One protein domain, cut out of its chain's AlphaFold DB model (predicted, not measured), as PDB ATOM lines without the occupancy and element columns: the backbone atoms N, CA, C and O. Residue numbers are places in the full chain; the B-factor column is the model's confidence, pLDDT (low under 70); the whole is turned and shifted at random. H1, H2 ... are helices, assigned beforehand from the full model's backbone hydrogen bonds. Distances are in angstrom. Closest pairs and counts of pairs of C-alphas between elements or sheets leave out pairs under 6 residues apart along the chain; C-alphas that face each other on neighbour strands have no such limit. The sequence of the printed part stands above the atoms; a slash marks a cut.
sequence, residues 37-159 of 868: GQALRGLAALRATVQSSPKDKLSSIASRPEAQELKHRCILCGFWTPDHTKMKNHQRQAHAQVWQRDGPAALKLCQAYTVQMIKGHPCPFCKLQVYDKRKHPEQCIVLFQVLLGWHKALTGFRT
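Overview. This is residues 37 to 159 of the 868 residues of the protein "Hypothetical protein" of Symbiodinium sp. CCMP2592 (UniProt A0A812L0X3). One long helix, H7, runs through the middle of a helical body, with H1, H2 and H3 packed on one side of it and H5 crossing it on the other, while H4 meets the first part of H5 at a corner and folds back from there toward the beginning of H7. A long loop, residues 113 to 135, swings out from the end of H5 to one end of the longest axis and comes back through the short H6 to H7. The printed part has 123 residues with seven named helices, H1 to H7 in chain order, and no named strand. The class is all helix, and the packing is mostly crossed, with most touching helices at steep angles. The whole is compact, with a radius of gyration of the C-alphas of 13.4 A and spans of 40 by 32 by 27 A.

Arrangement. H7, residues 141 to 157, is the hub, touching five helices. H5, residues 96 to 112, touches it at a steep tilt of 61 degrees, opposite ways, the closest C-alphas being those of Ala 106 and Leu 148, 5.1 A apart. H1, residues 37 to 52, touches H7 with residues 47 to 52 alone, at a steep tilt of 53 degrees; the closest C-alphas, of Gln 51 and Trp 150, are 5.3 A apart. H2, residues 55 to 62, touches residues 142 to 147 of H7, with the C-alphas of Ala 62 and Leu 143 closest at 5.6 A. H3, residues 65 to 71, is about perpendicular to H7 at 90 degrees and touches its residues 141 to 145, with the C-alphas of Leu 70 and Val 142 closest at 5.3 A. H4, residues 84 to 94, touches residue 141 of H7 alone, at a shallow tilt of 27 degrees; the closest C-alphas, of His 84 and Ile 141, are 7.5 A apart. H4 and H5 only just touch, and only at the corner by their link, with 3 pairs of C-alphas within 8 A, those of Arg 92 and Trp 99 closest at 5.6 A. H6, residues 136 to 139, touches residues 107 to 111 of H5, with the C-alphas of Cys 110 and Pro 137 closest at 5.3 A. H1 and H5 are apart. Every O i to N i+4 pair is within hydrogen-bond range in H1 and H7, against 2 of 4 in H2, 5 of 7 in H4, 11 of 13 in H5 and 0 of 3 in H3, where 4 of 4 O i to N i+3 pairs are; H6 is too short for an i+4 pair.

Along the chain. H1 begins at C-alpha 37 (179.368, 124.774, 196.811) and is 23.2 A long. H5 is 23.9 A long and has a kink of 47 degrees near residue 103. H7 is 24.7 A long and ends at C-alpha 157 (165.610, 121.318, 170.655).

Size, cuts and confidence. The C-alphas of Gly 120 and Thr 159, the two farthest apart, are 42.8 A apart. The links H3 to H4 and H5 to H6 are long, and the printed part has no cut. The mean pLDDT of the printed part is 77.0; residues 37 to 57, 59, 114 to 116 and 153 to 159 are under 70.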
ATOM      1  N   GLY A  37     179.354 123.768 197.879       54.22
ATOM      2  CA  GLY A  37     179.368 124.774 196.811       54.22
ATOM      3  C   GLY A  37     180.229 124.369 195.608       54.22
ATOM      4  O   GLY A  37     179.834 124.583 194.461       54.22
ATOM      5  N   GLN A  38     181.380 123.735 195.845       53.66
ATOM      6  CA  GLN A  38     182.253 123.187 194.802       53.66
ATOM      7  C   GLN A  38     181.589 122.022 194.052       53.66
ATOM      8  O   GLN A  38     181.598 122.021 192.822       53.66
ATOM      9  N   ALA A  39     180.932 121.094 194.755       55.53
ATOM     10  CA  ALA A  39     180.203 119.984 194.133       55.53
ATOM     11  C   ALA A  39     179.019 120.464 193.273       55.53
ATOM     12  O   ALA A  39     178.788 119.956 192.174       55.53
ATOM     13  N   LEU A  40     178.287 121.484 193.735       55.91
ATOM     14  CA  LEU A  40     177.198 122.102 192.971       55.91
ATOM     15  C   LEU A  40     177.704 122.806 191.703       55.91
ATOM     16  O   LEU A  40     177.093 122.657 190.643       55.91
ATOM     17  N   ARG A  41     178.841 123.511 191.778       60.72
ATOM     18  CA  ARG A  41     179.499 124.110 190.603       60.72
ATOM     19  C   ARG A  41     179.994 123.046 189.619       60.72
ATOM     20  O   ARG A  41     179.744 123.169 188.421       60.72
ATOM     21  N   GLY A  42     180.606 121.971 190.120       61.97
ATOM     22  CA  GLY A  42     181.043 120.833 189.306       61.97
ATOM     23  C   GLY A  42     179.885 120.161 188.565       61.97
ATOM     24  O   GLY A  42     179.983 119.878 187.370       61.97
ATOM     25  N   LEU A  43     178.739 119.992 189.226       61.66
ATOM     26  CA  LEU A  43     177.532 119.456 188.598       61.66
ATOM     27  C   LEU A  43     176.904 120.396 187.572       61.66
ATOM     28  O   LEU A  43     176.401 119.920 186.552       61.66
ATOM     29  N   ALA A  44     176.932 121.707 187.809       61.97
ATOM     30  CA  ALA A  44     176.461 122.693 186.841       61.97
ATOM     31  C   ALA A  44     177.318 122.667 185.559       61.97
ATOM     32  O   ALA A  44     176.769 122.596 184.456       61.97
ATOM     33  N   ALA A  45     178.647 122.614 185.698       63.94
ATOM     34  CA  ALA A  45     179.581 122.493 184.576       63.94
ATOM     35  C   ALA A  45     179.426 121.158 183.825       63.94
ATOM     36  O   ALA A  45     179.383 121.121 182.590       63.94
ATOM     37  N   LEU A  46     179.268 120.052 184.560       64.81
ATOM     38  CA  LEU A  46     179.017 118.736 183.978       64.81
ATOM     39  C   LEU A  46     177.699 118.719 183.195       64.81
ATOM     40  O   LEU A  46     177.665 118.235 182.066       64.81
ATOM     41  N   ARG A  47     176.624 119.290 183.749       67.38
ATOM     42  CA  ARG A  47     175.321 119.397 183.078       67.38
ATOM     43  C   ARG A  47     175.414 120.193 181.778       67.38
ATOM     44  O   ARG A  47     174.885 119.730 180.770       67.38
ATOM     45  N   ALA A  48     176.108 121.331 181.780       63.72
ATOM     46  CA  ALA A  48     176.337 122.129 180.575       63.72
ATOM     47  C   ALA A  48     177.130 121.344 179.512       63.72
ATOM     48  O   ALA A  48     176.761 121.329 178.339       63.72
ATOM     49  N   THR A  49     178.160 120.603 179.933       64.19
ATOM     50  CA  THR A  49     178.974 119.754 179.044       64.19
ATOM     51  C   THR A  49     178.161 118.602 178.444       64.19
ATOM     52  O   THR A  49     178.291 118.285 177.262       64.19
ATOM     53  N   VAL A  50     177.291 117.968 179.237       67.88
ATOM     54  CA  VAL A  50     176.406 116.886 178.778       67.88
ATOM     55  C   VAL A  50     175.395 117.393 177.749       67.88
ATOM     56  O   VAL A  50     175.091 116.677 176.799       67.88
ATOM     57  N   GLN A  51     174.901 118.625 177.897       67.94
ATOM     58  CA  GLN A  51     173.943 119.225 176.963       67.94
ATOM     59  C   GLN A  51     174.544 119.528 175.581       67.94
ATOM     60  O   GLN A  51     173.811 119.495 174.597       67.94
ATOM     61  N   SER A  52     175.852 119.788 175.490       58.62
ATOM     62  CA  SER A  52     176.534 120.172 174.243       58.62
ATOM     63  C   SER A  52     177.296 119.034 173.546       58.62
ATOM     64  O   SER A  52     177.807 119.217 172.441       58.62
ATOM     65  N   SER A  53     177.394 117.852 174.161       58.44
ATOM     66  CA  SER A  53     178.288 116.785 173.691       58.44
ATOM     67  C   SER A  53     177.636 115.805 172.696       58.44
ATOM     68  O   SER A  53     176.493 115.396 172.892       58.44
ATOM     69  N   PRO A  54     178.358 115.340 171.657       66.94
ATOM     70  CA  PRO A  54     177.917 114.246 170.786       66.94
ATOM     71  C   PRO A  54     177.778 112.905 171.523       66.94
ATOM     72  O   PRO A  54     178.542 112.620 172.447       66.94
ATOM     73  N   LYS A  55     176.862 112.047 171.049       60.56
ATOM     74  CA  LYS A  55     176.500 110.742 171.641       60.56
ATOM     75  C   LYS A  55     177.706 109.880 172.040       60.56
ATOM     76  O   LYS A  55     177.758 109.371 173.156       60.56
ATOM     77  N   ASP A  56     178.698 109.763 171.162       60.12
ATOM     78  CA  ASP A  56     179.835 108.855 171.365       60.12
ATOM     79  C   ASP A  56     180.822 109.354 172.437       60.12
ATOM     80  O   ASP A  56     181.518 108.554 173.064       60.12
ATOM     81  N   LYS A  57     180.823 110.663 172.736       67.94
ATOM     82  CA  LYS A  57     181.685 111.293 173.755       67.94
ATOM     83  C   LYS A  57     181.096 111.245 175.175       67.94
ATOM     84  O   LYS A  57     181.805 111.529 176.140       67.94
ATOM     85  N   LEU A  58     179.834 110.839 175.338       70.69
ATOM     86  CA  LEU A  58     179.139 110.819 176.636       70.69
ATOM     87  C   LEU A  58     179.685 109.767 177.611       70.69
ATOM     88  O   LEU A  58     179.655 109.976 178.821       70.69
ATOM     89  N   SER A  59     180.233 108.664 177.100       69.44
ATOM     90  CA  SER A  59     180.885 107.628 177.916       69.44
ATOM     91  C   SER A  59     182.176 108.138 178.572       69.44
ATOM     92  O   SER A  59     182.435 107.869 179.746       69.44
ATOM     93  N   SER A  60     182.951 108.951 177.847       73.25
ATOM     94  CA  SER A  60     184.132 109.638 178.379       73.25
ATOM     95  C   SER A  60     183.738 110.613 179.491       73.25
ATOM     96  O   SER A  60     184.364 110.621 180.547       73.25
ATOM     97  N   ILE A  61     182.640 111.356 179.310       74.12
ATOM     98  CA  ILE A  61     182.106 112.283 180.320       74.12
ATOM     99  C   ILE A  61     181.626 111.536 181.570       74.12
ATOM    100  O   ILE A  61     181.969 111.928 182.681       74.12
ATOM    101  N   ALA A  62     180.902 110.424 181.406       79.00
ATOM    102  CA  ALA A  62     180.445 109.588 182.519       79.00
ATOM    103  C   ALA A  62     181.593 108.931 183.308       79.00
ATOM    104  O   ALA A  62     181.387 108.482 184.433       79.00
ATOM    105  N   SER A  63     182.790 108.854 182.722       77.75
ATOM    106  CA  SER A  63     183.980 108.280 183.357       77.75
ATOM    107  C   SER A  63     184.790 109.303 184.156       77.75
ATOM    108  O   SER A  63     185.718 108.908 184.868       77.75
ATOM    109  N   ARG A  64     184.473 110.600 184.041       75.50
ATOM    110  CA  ARG A  64     185.211 111.664 184.725       75.50
ATOM    111  C   ARG A  64     184.969 111.640 186.245       75.50
ATOM    112  O   ARG A  64     183.883 111.236 186.674       75.50
ATOM    113  N   PRO A  65     185.941 112.062 187.072       70.25
ATOM    114  CA  PRO A  65     185.783 112.106 188.528       70.25
ATOM    115  C   PRO A  65     184.579 112.940 188.986       70.25
ATOM    116  O   PRO A  65     183.850 112.524 189.882       70.25
ATOM    117  N   GLU A  66     184.296 114.055 188.315       71.88
ATOM    118  CA  GLU A  66     183.192 114.963 188.647       71.88
ATOM    119  C   GLU A  66     181.819 114.314 188.404       71.88
ATOM    120  O   GLU A  66     180.832 114.663 189.049       71.88
ATOM    121  N   ALA A  67     181.741 113.316 187.513       77.88
ATOM    122  CA  ALA A  67     180.512 112.567 187.268       77.88
ATOM    123  C   ALA A  67     180.133 111.637 188.432       77.88
ATOM    124  O   ALA A  67     178.981 111.204 188.504       77.88
ATOM    125  N   GLN A  68     181.044 111.363 189.378       81.69
ATOM    126  CA  GLN A  68     180.723 110.563 190.568       81.69
ATOM    127  C   GLN A  68     179.686 111.233 191.471       81.69
ATOM    128  O   GLN A  68     178.914 110.535 192.128       81.69
ATOM    129  N   GLU A  69     179.581 112.562 191.439       77.50
ATOM    130  CA  GLU A  69     178.546 113.300 192.168       77.50
ATOM    131  C   GLU A  69     177.129 112.884 191.736       77.50
ATOM    132  O   GLU A  69     176.199 112.851 192.546       77.50
ATOM    133  N   LEU A  70     176.962 112.435 190.485       83.00
ATOM    134  CA  LEU A  70     175.702 111.884 189.970       83.00
ATOM    135  C   LEU A  70     175.352 110.515 190.561       83.00
ATOM    136  O   LEU A  70     174.325 109.928 190.228       83.00
ATOM    137  N   LYS A  71     176.162 109.960 191.453       84.25
ATOM    138  CA  LYS A  71     175.721 108.835 192.271       84.25
ATOM    139  C   LYS A  71     174.668 109.288 193.286       84.25
ATOM    140  O   LYS A  71     173.694 108.578 193.518       84.25
ATOM    141  N   HIS A  72     174.836 110.491 193.828       81.50
ATOM    142  CA  HIS A  72     174.037 111.006 194.936       81.50
ATOM    143  C   HIS A  72     173.224 112.244 194.575       81.50
ATOM    144  O   HIS A  72     172.309 112.584 195.316       81.50
ATOM    145  N   ARG A  73     173.482 112.895 193.434       81.56
ATOM    146  CA  ARG A  73     172.752 114.093 192.995       81.56
ATOM    147  C   ARG A  73     172.021 113.910 191.675       81.56
ATOM    148  O   ARG A  73     172.518 113.262 190.758       81.56
ATOM    149  N   CYS A  74     170.828 114.485 191.583       80.81
ATOM    150  CA  CYS A  74     170.008 114.443 190.380       80.81
ATOM    151  C   CYS A  74     170.525 115.439 189.329       80.81
ATOM    152  O   CYS A  74     170.601 116.634 189.593       80.81
ATOM    153  N   ILE A  75     170.798 114.982 188.104       79.06
ATOM    154  CA  ILE A  75     171.233 115.833 186.980       79.06
ATOM    155  C   ILE A  75     170.171 116.870 186.568       79.06
ATOM    156  O   ILE A  75     170.491 117.897 185.970       79.06
ATOM    157  N   LEU A  76     168.892 116.609 186.874       78.12
ATOM    158  CA  LEU A  76     167.764 117.443 186.452       78.12
ATOM    159  C   LEU A  76     167.505 118.616 187.408       78.12
ATOM    160  O   LEU A  76     167.275 119.730 186.936       78.12
ATOM    161  N   CYS A  77     167.585 118.386 188.720       72.88
ATOM    162  CA  CYS A  77     167.231 119.375 189.752       72.88
ATOM    163  C   CYS A  77     168.278 119.556 190.861       72.88
ATOM    164  O   CYS A  77     168.093 120.389 191.735       72.88
ATOM    165  N   GLY A  78     169.365 118.783 190.869       70.81
ATOM    166  CA  GLY A  78     170.414 118.881 191.889       70.81
ATOM    167  C   GLY A  78     170.081 118.245 193.244       70.81
ATOM    168  O   GLY A  78     170.949 118.247 194.121       70.81
ATOM    169  N   PHE A  79     168.880 117.668 193.408       77.19
ATOM    170  CA  PHE A  79     168.460 116.965 194.624       77.19
ATOM    171  C   PHE A  79     169.501 115.930 195.048       77.19
ATOM    172  O   PHE A  79     169.879 115.071 194.248       77.19
ATOM    173  N   TRP A  80     169.951 116.022 196.300       83.88
ATOM    174  CA  TRP A  80     170.919 115.104 196.884       83.88
ATOM    175  C   TRP A  80     170.217 114.009 197.688       83.88
ATOM    176  O   TRP A  80     169.271 114.270 198.429       83.88
ATOM    177  N   THR A  81     170.706 112.778 197.579       75.06
ATOM    178  CA  THR A  81     170.270 111.650 198.395       75.06
ATOM    179  C   THR A  81     171.464 110.794 198.820       75.06
ATOM    180  O   THR A  81     172.317 110.462 197.991       75.06
ATOM    181  N   PRO A  82     171.522 110.374 200.097       73.06
ATOM    182  CA  PRO A  82     172.586 109.488 200.566       73.06
ATOM    183  C   PRO A  82     172.478 108.090 199.935       73.06
ATOM    184  O   PRO A  82     173.476 107.391 199.783       73.06
ATOM    185  N   ASP A  83     171.278 107.691 199.504       83.44
ATOM    186  CA  ASP A  83     171.008 106.386 198.906       83.44
ATOM    187  C   ASP A  83     170.899 106.484 197.378       83.44
ATOM    188  O   ASP A  83     169.851 106.790 196.806       83.44
ATOM    189  N   HIS A  84     172.006 106.172 196.704       80.75
ATOM    190  CA  HIS A  84     172.128 106.209 195.247       80.75
ATOM    191  C   HIS A  84     171.132 105.305 194.499       80.75
ATOM    192  O   HIS A  84     170.825 105.564 193.332       80.75
ATOM    193  N   THR A  85     170.572 104.278 195.153       82.62
ATOM    194  CA  THR A  85     169.560 103.399 194.540       82.62
ATOM    195  C   THR A  85     168.219 104.111 194.344       82.62
ATOM    196  O   THR A  85     167.460 103.787 193.427       82.62
ATOM    197  N   LYS A  86     167.943 105.153 195.140       86.06
ATOM    198  CA  LYS A  86     166.698 105.933 195.077       86.06
ATOM    199  C   LYS A  86     166.709 107.023 194.013       86.06
ATOM    200  O   LYS A  86     165.659 107.596 193.732       86.06
ATOM    201  N   MET A  87     167.845 107.287 193.374       88.62
ATOM    202  CA  MET A  87     167.983 108.387 192.421       88.62
ATOM    203  C   MET A  87     167.031 108.274 191.217       88.62
ATOM    204  O   MET A  87     166.355 109.238 190.860       88.62
ATOM    205  N   LYS A  88     166.884 107.077 190.633       88.69
ATOM    206  CA  LYS A  88     165.910 106.847 189.547       88.69
ATOM    207  C   LYS A  88     164.465 106.976 190.020       88.69
ATOM    208  O   LYS A  88     163.627 107.459 189.267       88.69
ATOM    209  N   ASN A  89     164.165 106.574 191.256       88.94
ATOM    210  CA  ASN A  89     162.828 106.726 191.834       88.94
ATOM    211  C   ASN A  89     162.485 108.202 192.045       88.94
ATOM    212  O   ASN A  89     161.388 108.622 191.689       88.94
ATOM    213  N   HIS A  90     163.443 108.996 192.526       86.88
ATOM    214  CA  HIS A  90     163.306 110.447 192.585       86.88
ATOM    215  C   HIS A  90     163.032 111.030 191.189       86.88
ATOM    216  O   HIS A  90     162.061 111.758 191.022       86.88
ATOM    217  N   GLN A  91     163.793 110.644 190.158       85.81
ATOM    218  CA  GLN A  91     163.553 111.106 188.783       85.81
ATOM    219  C   GLN A  91     162.174 110.684 188.240       85.81
ATOM    220  O   GLN A  91     161.523 111.479 187.569       85.81
ATOM    221  N   ARG A  92     161.689 109.477 188.565       90.25
ATOM    222  CA  ARG A  92     160.334 109.010 188.204       90.25
ATOM    223  C   ARG A  92     159.227 109.824 188.867       90.25
ATOM    224  O   ARG A  92     158.195 110.043 188.246       90.25
ATOM    225  N   GLN A  93     159.421 110.224 190.120       86.94
ATOM    226  CA  GLN A  93     158.393 110.892 190.923       86.94
ATOM    227  C   GLN A  93     158.419 112.414 190.738       86.94
ATOM    228  O   GLN A  93     157.393 113.005 190.427       86.94
ATOM    229  N   ALA A  94     159.589 113.039 190.876       75.38
ATOM    230  CA  ALA A  94     159.763 114.491 190.795       75.38
ATOM    231  C   ALA A  94     159.876 115.011 189.350       75.38
ATOM    232  O   ALA A  94     159.604 116.179 189.086       75.38
ATOM    233  N   HIS A  95     160.259 114.154 188.395       82.25
ATOM    234  CA  HIS A  95     160.391 114.510 186.978       82.25
ATOM    235  C   HIS A  95     159.614 113.549 186.074       82.25
ATOM    236  O   HIS A  95     160.105 113.156 185.017       82.25
ATOM    237  N   ALA A  96     158.389 113.185 186.473       80.81
ATOM    238  CA  ALA A  96     157.559 112.186 185.795       80.81
ATOM    239  C   ALA A  96     157.412 112.427 184.281       80.81
ATOM    240  O   ALA A  96     157.542 111.489 183.498       80.81
ATOM    241  N   GLN A  97     157.232 113.682 183.857       83.12
ATOM    242  CA  GLN A  97     157.117 114.048 182.440       83.12
ATOM    243  C   GLN A  97     158.423 113.800 181.661       83.12
ATOM    244  O   GLN A  97     158.412 113.188 180.594       83.12
ATOM    245  N   VAL A  98     159.568 114.218 182.216       78.12
ATOM    246  CA  VAL A  98     160.894 113.969 181.619       78.12
ATOM    247  C   VAL A  98     161.200 112.474 181.617       78.12
ATOM    248  O   VAL A  98     161.722 111.950 180.639       78.12
ATOM    249  N   TRP A  99     160.845 111.763 182.688       87.12
ATOM    250  CA  TRP A  99     161.030 110.322 182.780       87.12
ATOM    251  C   TRP A  99     160.223 109.580 181.712       87.12
ATOM    252  O   TRP A  99     160.786 108.735 181.025       87.12
ATOM    253  N   GLN A 100     158.936 109.894 181.541       87.06
ATOM    254  CA  GLN A 100     158.083 109.252 180.534       87.06
ATOM    255  C   GLN A 100     158.596 109.492 179.109       87.06
ATOM    256  O   GLN A 100     158.596 108.566 178.301       87.06
ATOM    257  N   ARG A 101     159.077 110.706 178.819       84.81
ATOM    258  CA  ARG A 101     159.551 111.093 177.485       84.81
ATOM    259  C   ARG A 101     160.962 110.591 177.160       84.81
ATOM    260  O   ARG A 101     161.188 110.046 176.086       84.81
ATOM    261  N   ASP A 102     161.915 110.793 178.069       82.31
ATOM    262  CA  ASP A 102     163.355 110.624 177.812       82.31
ATOM    263  C   ASP A 102     163.962 109.405 178.539       82.31
ATOM    264  O   ASP A 102     165.002 108.879 178.131       82.31
ATOM    265  N   GLY A 103     163.311 108.908 179.597       86.38
ATOM    266  CA  GLY A 103     163.797 107.805 180.433       86.38
ATOM    267  C   GLY A 103     163.970 106.471 179.694       86.38
ATOM    268  O   GLY A 103     165.056 105.888 179.773       86.38
ATOM    269  N   PRO A 104     162.962 105.974 178.944       90.44
ATOM    270  CA  PRO A 104     163.087 104.737 178.172       90.44
ATOM    271  C   PRO A 104     164.209 104.785 177.130       90.44
ATOM    272  O   PRO A 104     164.908 103.792 176.928       90.44
ATOM    273  N   ALA A 105     164.412 105.938 176.487       84.31
ATOM    274  CA  ALA A 105     165.482 106.118 175.512       84.31
ATOM    275  C   ALA A 105     166.861 106.103 176.185       84.31
ATOM    276  O   ALA A 105     167.759 105.405 175.715       84.31
ATOM    277  N   ALA A 106     167.017 106.776 177.329       83.62
ATOM    278  CA  ALA A 106     168.245 106.724 178.119       83.62
ATOM    279  C   ALA A 106     168.581 105.296 178.596       83.62
ATOM    280  O   ALA A 106     169.739 104.892 178.522       83.62
ATOM    281  N   LEU A 107     167.583 104.495 179.000       88.44
ATOM    282  CA  LEU A 107     167.782 103.079 179.353       88.44
ATOM    283  C   LEU A 107     168.246 102.237 178.157       88.44
ATOM    284  O   LEU A 107     169.202 101.474 178.289       88.44
ATOM    285  N   LYS A 108     167.627 102.406 176.981       86.44
ATOM    286  CA  LYS A 108     168.066 101.727 175.747       86.44
ATOM    287  C   LYS A 108     169.494 102.110 175.361       86.44
ATOM    288  O   LYS A 108     170.259 101.272 174.895       86.44
ATOM    289  N   LEU A 109     169.876 103.370 175.575       82.62
ATOM    290  CA  LEU A 109     171.248 103.817 175.353       82.62
ATOM    291  C   LEU A 109     172.214 103.161 176.341       82.62
ATOM    292  O   LEU A 109     173.241 102.657 175.904       82.62
ATOM    293  N   CYS A 110     171.872 103.076 177.630       85.81
ATOM    294  CA  CYS A 110     172.667 102.343 178.620       85.81
ATOM    295  C   CYS A 110     172.903 100.883 178.205       85.81
ATOM    296  O   CYS A 110     174.031 100.406 178.290       85.81
ATOM    297  N   GLN A 111     171.865 100.193 177.719       82.81
ATOM    298  CA  GLN A 111     171.951  98.802 177.250       82.81
ATOM    299  C   GLN A 111     172.965  98.610 176.119       82.81
ATOM    300  O   GLN A 111     173.614  97.570 176.050       82.81
ATOM    301  N   ALA A 112     173.145  99.611 175.257       78.19
ATOM    302  CA  ALA A 112     174.108  99.549 174.161       78.19
ATOM    303  C   ALA A 112     175.579  99.666 174.626       78.19
ATOM    304  O   ALA A 112     176.489  99.320 173.874       78.19
ATOM    305  N   TYR A 113     175.841 100.105 175.865       70.31
ATOM    306  CA  TYR A 113     177.189 100.325 176.413       70.31
ATOM    307  C   TYR A 113     177.774  99.100 177.152       70.31
ATOM    308  O   TYR A 113     178.458  99.234 178.169       70.31
ATOM    309  N   THR A 114     177.565  97.883 176.639       60.53
ATOM    310  CA  THR A 114     178.126  96.645 177.229       60.53
ATOM    311  C   THR A 114     179.623  96.446 176.974       60.53
ATOM    312  O   THR A 114     180.262  95.661 177.670       60.53
ATOM    313  N   VAL A 115     180.194  97.138 175.982       60.69
ATOM    314  CA  VAL A 115     181.552  96.876 175.458       60.69
ATOM    315  C   VAL A 115     182.670  97.255 176.449       60.69
ATOM    316  O   VAL A 115     183.792  96.785 176.306       60.69
ATOM    317  N   GLN A 116     182.380  98.043 177.495       64.88
ATOM    318  CA  GLN A 116     183.397  98.593 178.410       64.88
ATOM    319  C   GLN A 116     183.363  98.044 179.852       64.88
ATOM    320  O   GLN A 116     184.148  98.492 180.686       64.88
ATOM    321  N   MET A 117     182.476  97.098 180.189       80.12
ATOM    322  CA  MET A 117     182.344  96.587 181.566       80.12
ATOM    323  C   MET A 117     182.869  95.157 181.719       80.12
ATOM    324  O   MET A 117     182.450  94.246 181.003       80.12
ATOM    325  N   ILE A 118     183.736  94.942 182.713       81.94
ATOM    326  CA  ILE A 118     184.336  93.638 183.025       81.94
ATOM    327  C   ILE A 118     183.729  93.106 184.328       81.94
ATOM    328  O   ILE A 118     183.730  93.793 185.348       81.94
ATOM    329  N   LYS A 119     183.208  91.871 184.302       85.44
ATOM    330  CA  LYS A 119     182.671  91.199 185.498       85.44
ATOM    331  C   LYS A 119     183.766  91.086 186.565       85.44
ATOM    332  O   LYS A 119     184.882  90.693 186.252       85.44
ATOM    333  N   GLY A 120     183.433  91.410 187.811       81.81
ATOM    334  CA  GLY A 120     184.355  91.379 188.949       81.81
ATOM    335  C   GLY A 120     185.147  92.672 189.164       81.81
ATOM    336  O   GLY A 120     185.640  92.878 190.270       81.81
ATOM    337  N   HIS A 121     185.202  93.574 188.178       86.56
ATOM    338  CA  HIS A 121     185.883  94.866 188.297       86.56
ATOM    339  C   HIS A 121     184.908  96.007 188.651       86.56
ATOM    340  O   HIS A 121     183.703  95.899 188.393       86.56
ATOM    341  N   PRO A 122     185.401  97.115 189.235       87.81
ATOM    342  CA  PRO A 122     184.614  98.331 189.405       87.81
ATOM    343  C   PRO A 122     184.173  98.896 188.052       87.81
ATOM    344  O   PRO A 122     184.964  99.016 187.118       87.81
ATOM    345  N   CYS A 123     182.906  99.282 187.958       88.31
ATOM    346  CA  CYS A 123     182.347  99.948 186.794       88.31
ATOM    347  C   CYS A 123     183.121 101.243 186.496       88.31
ATOM    348  O   CYS A 123     183.303 102.050 187.414       88.31
ATOM    349  N   PRO A 124     183.522 101.506 185.236       82.94
ATOM    350  CA  PRO A 124     184.300 102.698 184.900       82.94
ATOM    351  C   PRO A 124     183.552 104.000 185.220       82.94
ATOM    352  O   PRO A 124     184.202 104.995 185.543       82.94
ATOM    353  N   PHE A 125     182.213 103.968 185.226       87.38
ATOM    354  CA  PHE A 125     181.359 105.142 185.425       87.38
ATOM    355  C   PHE A 125     180.884 105.340 186.865       87.38
ATOM    356  O   PHE A 125     180.953 106.447 187.361       87.38
ATOM    357  N   CYS A 126     180.383 104.311 187.560       88.25
ATOM    358  CA  CYS A 126     179.838 104.479 188.925       88.25
ATOM    359  C   CYS A 126     180.733 103.923 190.040       88.25
ATOM    360  O   CYS A 126     180.353 103.966 191.210       88.25
ATOM    361  N   LYS A 127     181.879 103.336 189.668       88.50
ATOM    362  CA  LYS A 127     182.868 102.695 190.552       88.50
ATOM    363  C   LYS A 127     182.321 101.572 191.454       88.50
ATOM    364  O   LYS A 127     183.045 101.068 192.303       88.50
ATOM    365  N   LEU A 128     181.075 101.130 191.255       87.38
ATOM    366  CA  LEU A 128     180.497  99.958 191.922       87.38
ATOM    367  C   LEU A 128     180.935  98.664 191.235       87.38
ATOM    368  O   LEU A 128     181.142  98.641 190.022       87.38
ATOM    369  N   GLN A 129     181.034  97.578 191.997       89.88
ATOM    370  CA  GLN A 129     181.444  96.279 191.469       89.88
ATOM    371  C   GLN A 129     180.432  95.728 190.450       89.88
ATOM    372  O   GLN A 129     179.220  95.718 190.683       89.88
ATOM    373  N   VAL A 130     180.932  95.264 189.303       87.31
ATOM    374  CA  VAL A 130     180.105  94.691 188.235       87.31
ATOM    375  C   VAL A 130     179.906  93.192 188.476       87.31
ATOM    376  O   VAL A 130     180.792  92.385 188.198       87.31
ATOM    377  N   TYR A 131     178.721  92.802 188.949       86.06
ATOM    378  CA  TYR A 131     178.346  91.388 189.115       86.06
ATOM    379  C   TYR A 131     177.873  90.736 187.806       86.06
ATOM    380  O   TYR A 131     178.155  89.565 187.549       86.06
ATOM    381  N   ASP A 132     177.202  91.509 186.947       85.38
ATOM    382  CA  ASP A 132     176.697  91.072 185.644       85.38
ATOM    383  C   ASP A 132     176.975  92.148 184.582       85.38
ATOM    384  O   ASP A 132     176.398  93.234 184.612       85.38
ATOM    385  N   LYS A 133     177.852  91.838 183.618       81.25
ATOM    386  CA  LYS A 133     178.260  92.767 182.548       81.25
ATOM    387  C   LYS A 133     177.127  93.155 181.589       81.25
ATOM    388  O   LYS A 133     177.246  94.169 180.910       81.25
ATOM    389  N   ARG A 134     176.050  92.361 181.510       80.81
ATOM    390  CA  ARG A 134     174.886  92.640 180.651       80.81
ATOM    391  C   ARG A 134     173.842  93.486 181.372       80.81
ATOM    392  O   ARG A 134     173.264  94.368 180.753       80.81
ATOM    393  N   LYS A 135     173.634  93.257 182.674       83.12
ATOM    394  CA  LYS A 135     172.625  93.981 183.473       83.12
ATOM    395  C   LYS A 135     173.150  95.268 184.110       83.12
ATOM    396  O   LYS A 135     172.387  96.210 184.311       83.12
ATOM    397  N   HIS A 136     174.445  95.345 184.414       87.12
ATOM    398  CA  HIS A 136     175.015  96.511 185.090       87.12
ATOM    399  C   HIS A 136     174.887  97.832 184.306       87.12
ATOM    400  O   HIS A 136     174.612  98.837 184.956       87.12
ATOM    401  N   PRO A 137     175.026  97.900 182.964       83.69
ATOM    402  CA  PRO A 137     174.855  99.162 182.238       83.69
ATOM    403  C   PRO A 137     173.503  99.836 182.509       83.69
ATOM    404  O   PRO A 137     173.453 101.044 182.726       83.69
ATOM    405  N   GLU A 138     172.424  99.055 182.605       82.56
ATOM    406  CA  GLU A 138     171.089  99.547 182.969       82.56
ATOM    407  C   GLU A 138     170.985  99.977 184.431       82.56
ATOM    408  O   GLU A 138     170.174 100.836 184.767       82.56
ATOM    409  N   GLN A 139     171.780  99.389 185.319       87.25
ATOM    410  CA  GLN A 139     171.786  99.688 186.752       87.25
ATOM    411  C   GLN A 139     172.760 100.818 187.109       87.25
ATOM    412  O   GLN A 139     172.636 101.428 188.170       87.25
ATOM    413  N   CYS A 140     173.689 101.147 186.211       90.19
ATOM    414  CA  CYS A 140     174.687 102.180 186.411       90.19
ATOM    415  C   CYS A 140     174.029 103.562 186.476       90.19
ATOM    416  O   CYS A 140     173.617 104.129 185.461       90.19
ATOM    417  N   ILE A 141     173.937 104.118 187.687       90.19
ATOM    418  CA  ILE A 141     173.238 105.384 187.910       90.19
ATOM    419  C   ILE A 141     173.931 106.559 187.214       90.19
ATOM    420  O   ILE A 141     173.258 107.343 186.556       90.19
ATOM    421  N   VAL A 142     175.263 106.636 187.275       89.00
ATOM    422  CA  VAL A 142     176.050 107.728 186.674       89.00
ATOM    423  C   VAL A 142     175.885 107.752 185.152       89.00
ATOM    424  O   VAL A 142     175.527 108.783 184.588       89.00
ATOM    425  N   LEU A 143     176.052 106.597 184.494       88.94
ATOM    426  CA  LEU A 143     175.865 106.471 183.046       88.94
ATOM    427  C   LEU A 143     174.433 106.838 182.634       88.94
ATOM    428  O   LEU A 143     174.231 107.587 181.680       88.94
ATOM    429  N   PHE A 144     173.439 106.352 183.383       91.50
ATOM    430  CA  PHE A 144     172.040 106.672 183.127       91.50
ATOM    431  C   PHE A 144     171.750 108.170 183.249       91.50
ATOM    432  O   PHE A 144     171.089 108.733 182.380       91.50
ATOM    433  N   GLN A 145     172.253 108.834 184.293       88.94
ATOM    434  CA  GLN A 145     172.028 110.266 184.498       88.94
ATOM    435  C   GLN A 145     172.656 111.122 183.390       88.94
ATOM    436  O   GLN A 145     172.018 112.063 182.920       88.94
ATOM    437  N   VAL A 146     173.852 110.769 182.914       85.44
ATOM    438  CA  VAL A 146     174.494 111.454 181.779       85.44
ATOM    439  C   VAL A 146     173.666 111.297 180.499       85.44
ATOM    440  O   VAL A 146     173.379 112.282 179.819       85.44
ATOM    441  N   LEU A 147     173.208 110.080 180.192       85.50
ATOM    442  CA  LEU A 147     172.419 109.812 178.984       85.50
ATOM    443  C   LEU A 147     171.012 110.422 179.046       85.50
ATOM    444  O   LEU A 147     170.509 110.901 178.029       85.50
ATOM    445  N   LEU A 148     170.395 110.468 180.229       84.25
ATOM    446  CA  LEU A 148     169.116 111.143 180.451       84.25
ATOM    447  C   LEU A 148     169.242 112.660 180.256       84.25
ATOM    448  O   LEU A 148     168.401 113.264 179.590       84.25
ATOM    449  N   GLY A 149     170.298 113.269 180.804       80.81
ATOM    450  CA  GLY A 149     170.583 114.695 180.632       80.81
ATOM    451  C   GLY A 149     170.772 115.073 179.162       80.81
ATOM    452  O   GLY A 149     170.193 116.059 178.702       80.81
ATOM    453  N   TRP A 150     171.509 114.250 178.415       81.88
ATOM    454  CA  TRP A 150     171.736 114.440 176.983       81.88
ATOM    455  C   TRP A 150     170.461 114.270 176.153       81.88
ATOM    456  O   TRP A 150     170.121 115.135 175.348       81.88
ATOM    457  N   HIS A 151     169.707 113.190 176.379       77.62
ATOM    458  CA  HIS A 151     168.486 112.933 175.615       77.62
ATOM    459  C   HIS A 151     167.436 114.027 175.851       77.62
ATOM    460  O   HIS A 151     166.833 114.510 174.896       77.62
ATOM    461  N   LYS A 152     167.291 114.497 177.101       79.62
ATOM    462  CA  LYS A 152     166.433 115.642 177.443       79.62
ATOM    463  C   LYS A 152     166.858 116.923 176.721       79.62
ATOM    464  O   LYS A 152     165.998 117.717 176.341       79.62
ATOM    465  N   ALA A 153     168.165 117.156 176.580       69.88
ATOM    466  CA  ALA A 153     168.683 118.309 175.850       69.88
ATOM    467  C   ALA A 153     168.254 118.239 174.379       69.88
ATOM    468  O   ALA A 153     167.657 119.183 173.871       69.88
ATOM    469  N   LEU A 154     168.441 117.086 173.733       66.50
ATOM    470  CA  LEU A 154     168.063 116.876 172.334       66.50
ATOM    471  C   LEU A 154     166.558 116.980 172.072       66.50
ATOM    472  O   LEU A 154     166.147 117.539 171.055       66.50
ATOM    473  N   THR A 155     165.724 116.452 172.967       63.66
ATOM    474  CA  THR A 155     164.265 116.540 172.821       63.66
ATOM    475  C   THR A 155     163.737 117.942 173.108       63.66
ATOM    476  O   THR A 155     162.714 118.311 172.541       63.66
ATOM    477  N   GLY A 156     164.455 118.753 173.893       56.31
ATOM    478  CA  GLY A 156     164.168 120.182 174.062       56.31
ATOM    479  C   GLY A 156     164.388 121.012 172.790       56.31
ATOM    480  O   GLY A 156     163.641 121.956 172.555       56.31
ATOM    481  N   PHE A 157     165.344 120.633 171.931       44.59
ATOM    482  CA  PHE A 157     165.610 121.318 170.655       44.59
ATOM    483  C   PHE A 157     164.610 120.972 169.540       44.59
ATOM    484  O   PHE A 157     164.425 121.761 168.619       44.59
ATOM    485  N   ARG A 158     163.943 119.811 169.605       41.19
ATOM    486  CA  ARG A 158     162.982 119.367 168.573       41.19
ATOM    487  C   ARG A 158     161.582 119.972 168.713       41.19
ATOM    488  O   ARG A 158     160.799 119.860 167.779       41.19
ATOM    489  N   THR A 159     161.261 120.596 169.849       41.44
ATOM    490  CA  THR A 159     159.913 121.114 170.143       41.44
ATOM    491  C   THR A 159     159.757 122.629 169.979       41.44
ATOM    492  O   THR A 159     158.710 123.144 170.343       41.44
TER     493      THR A 159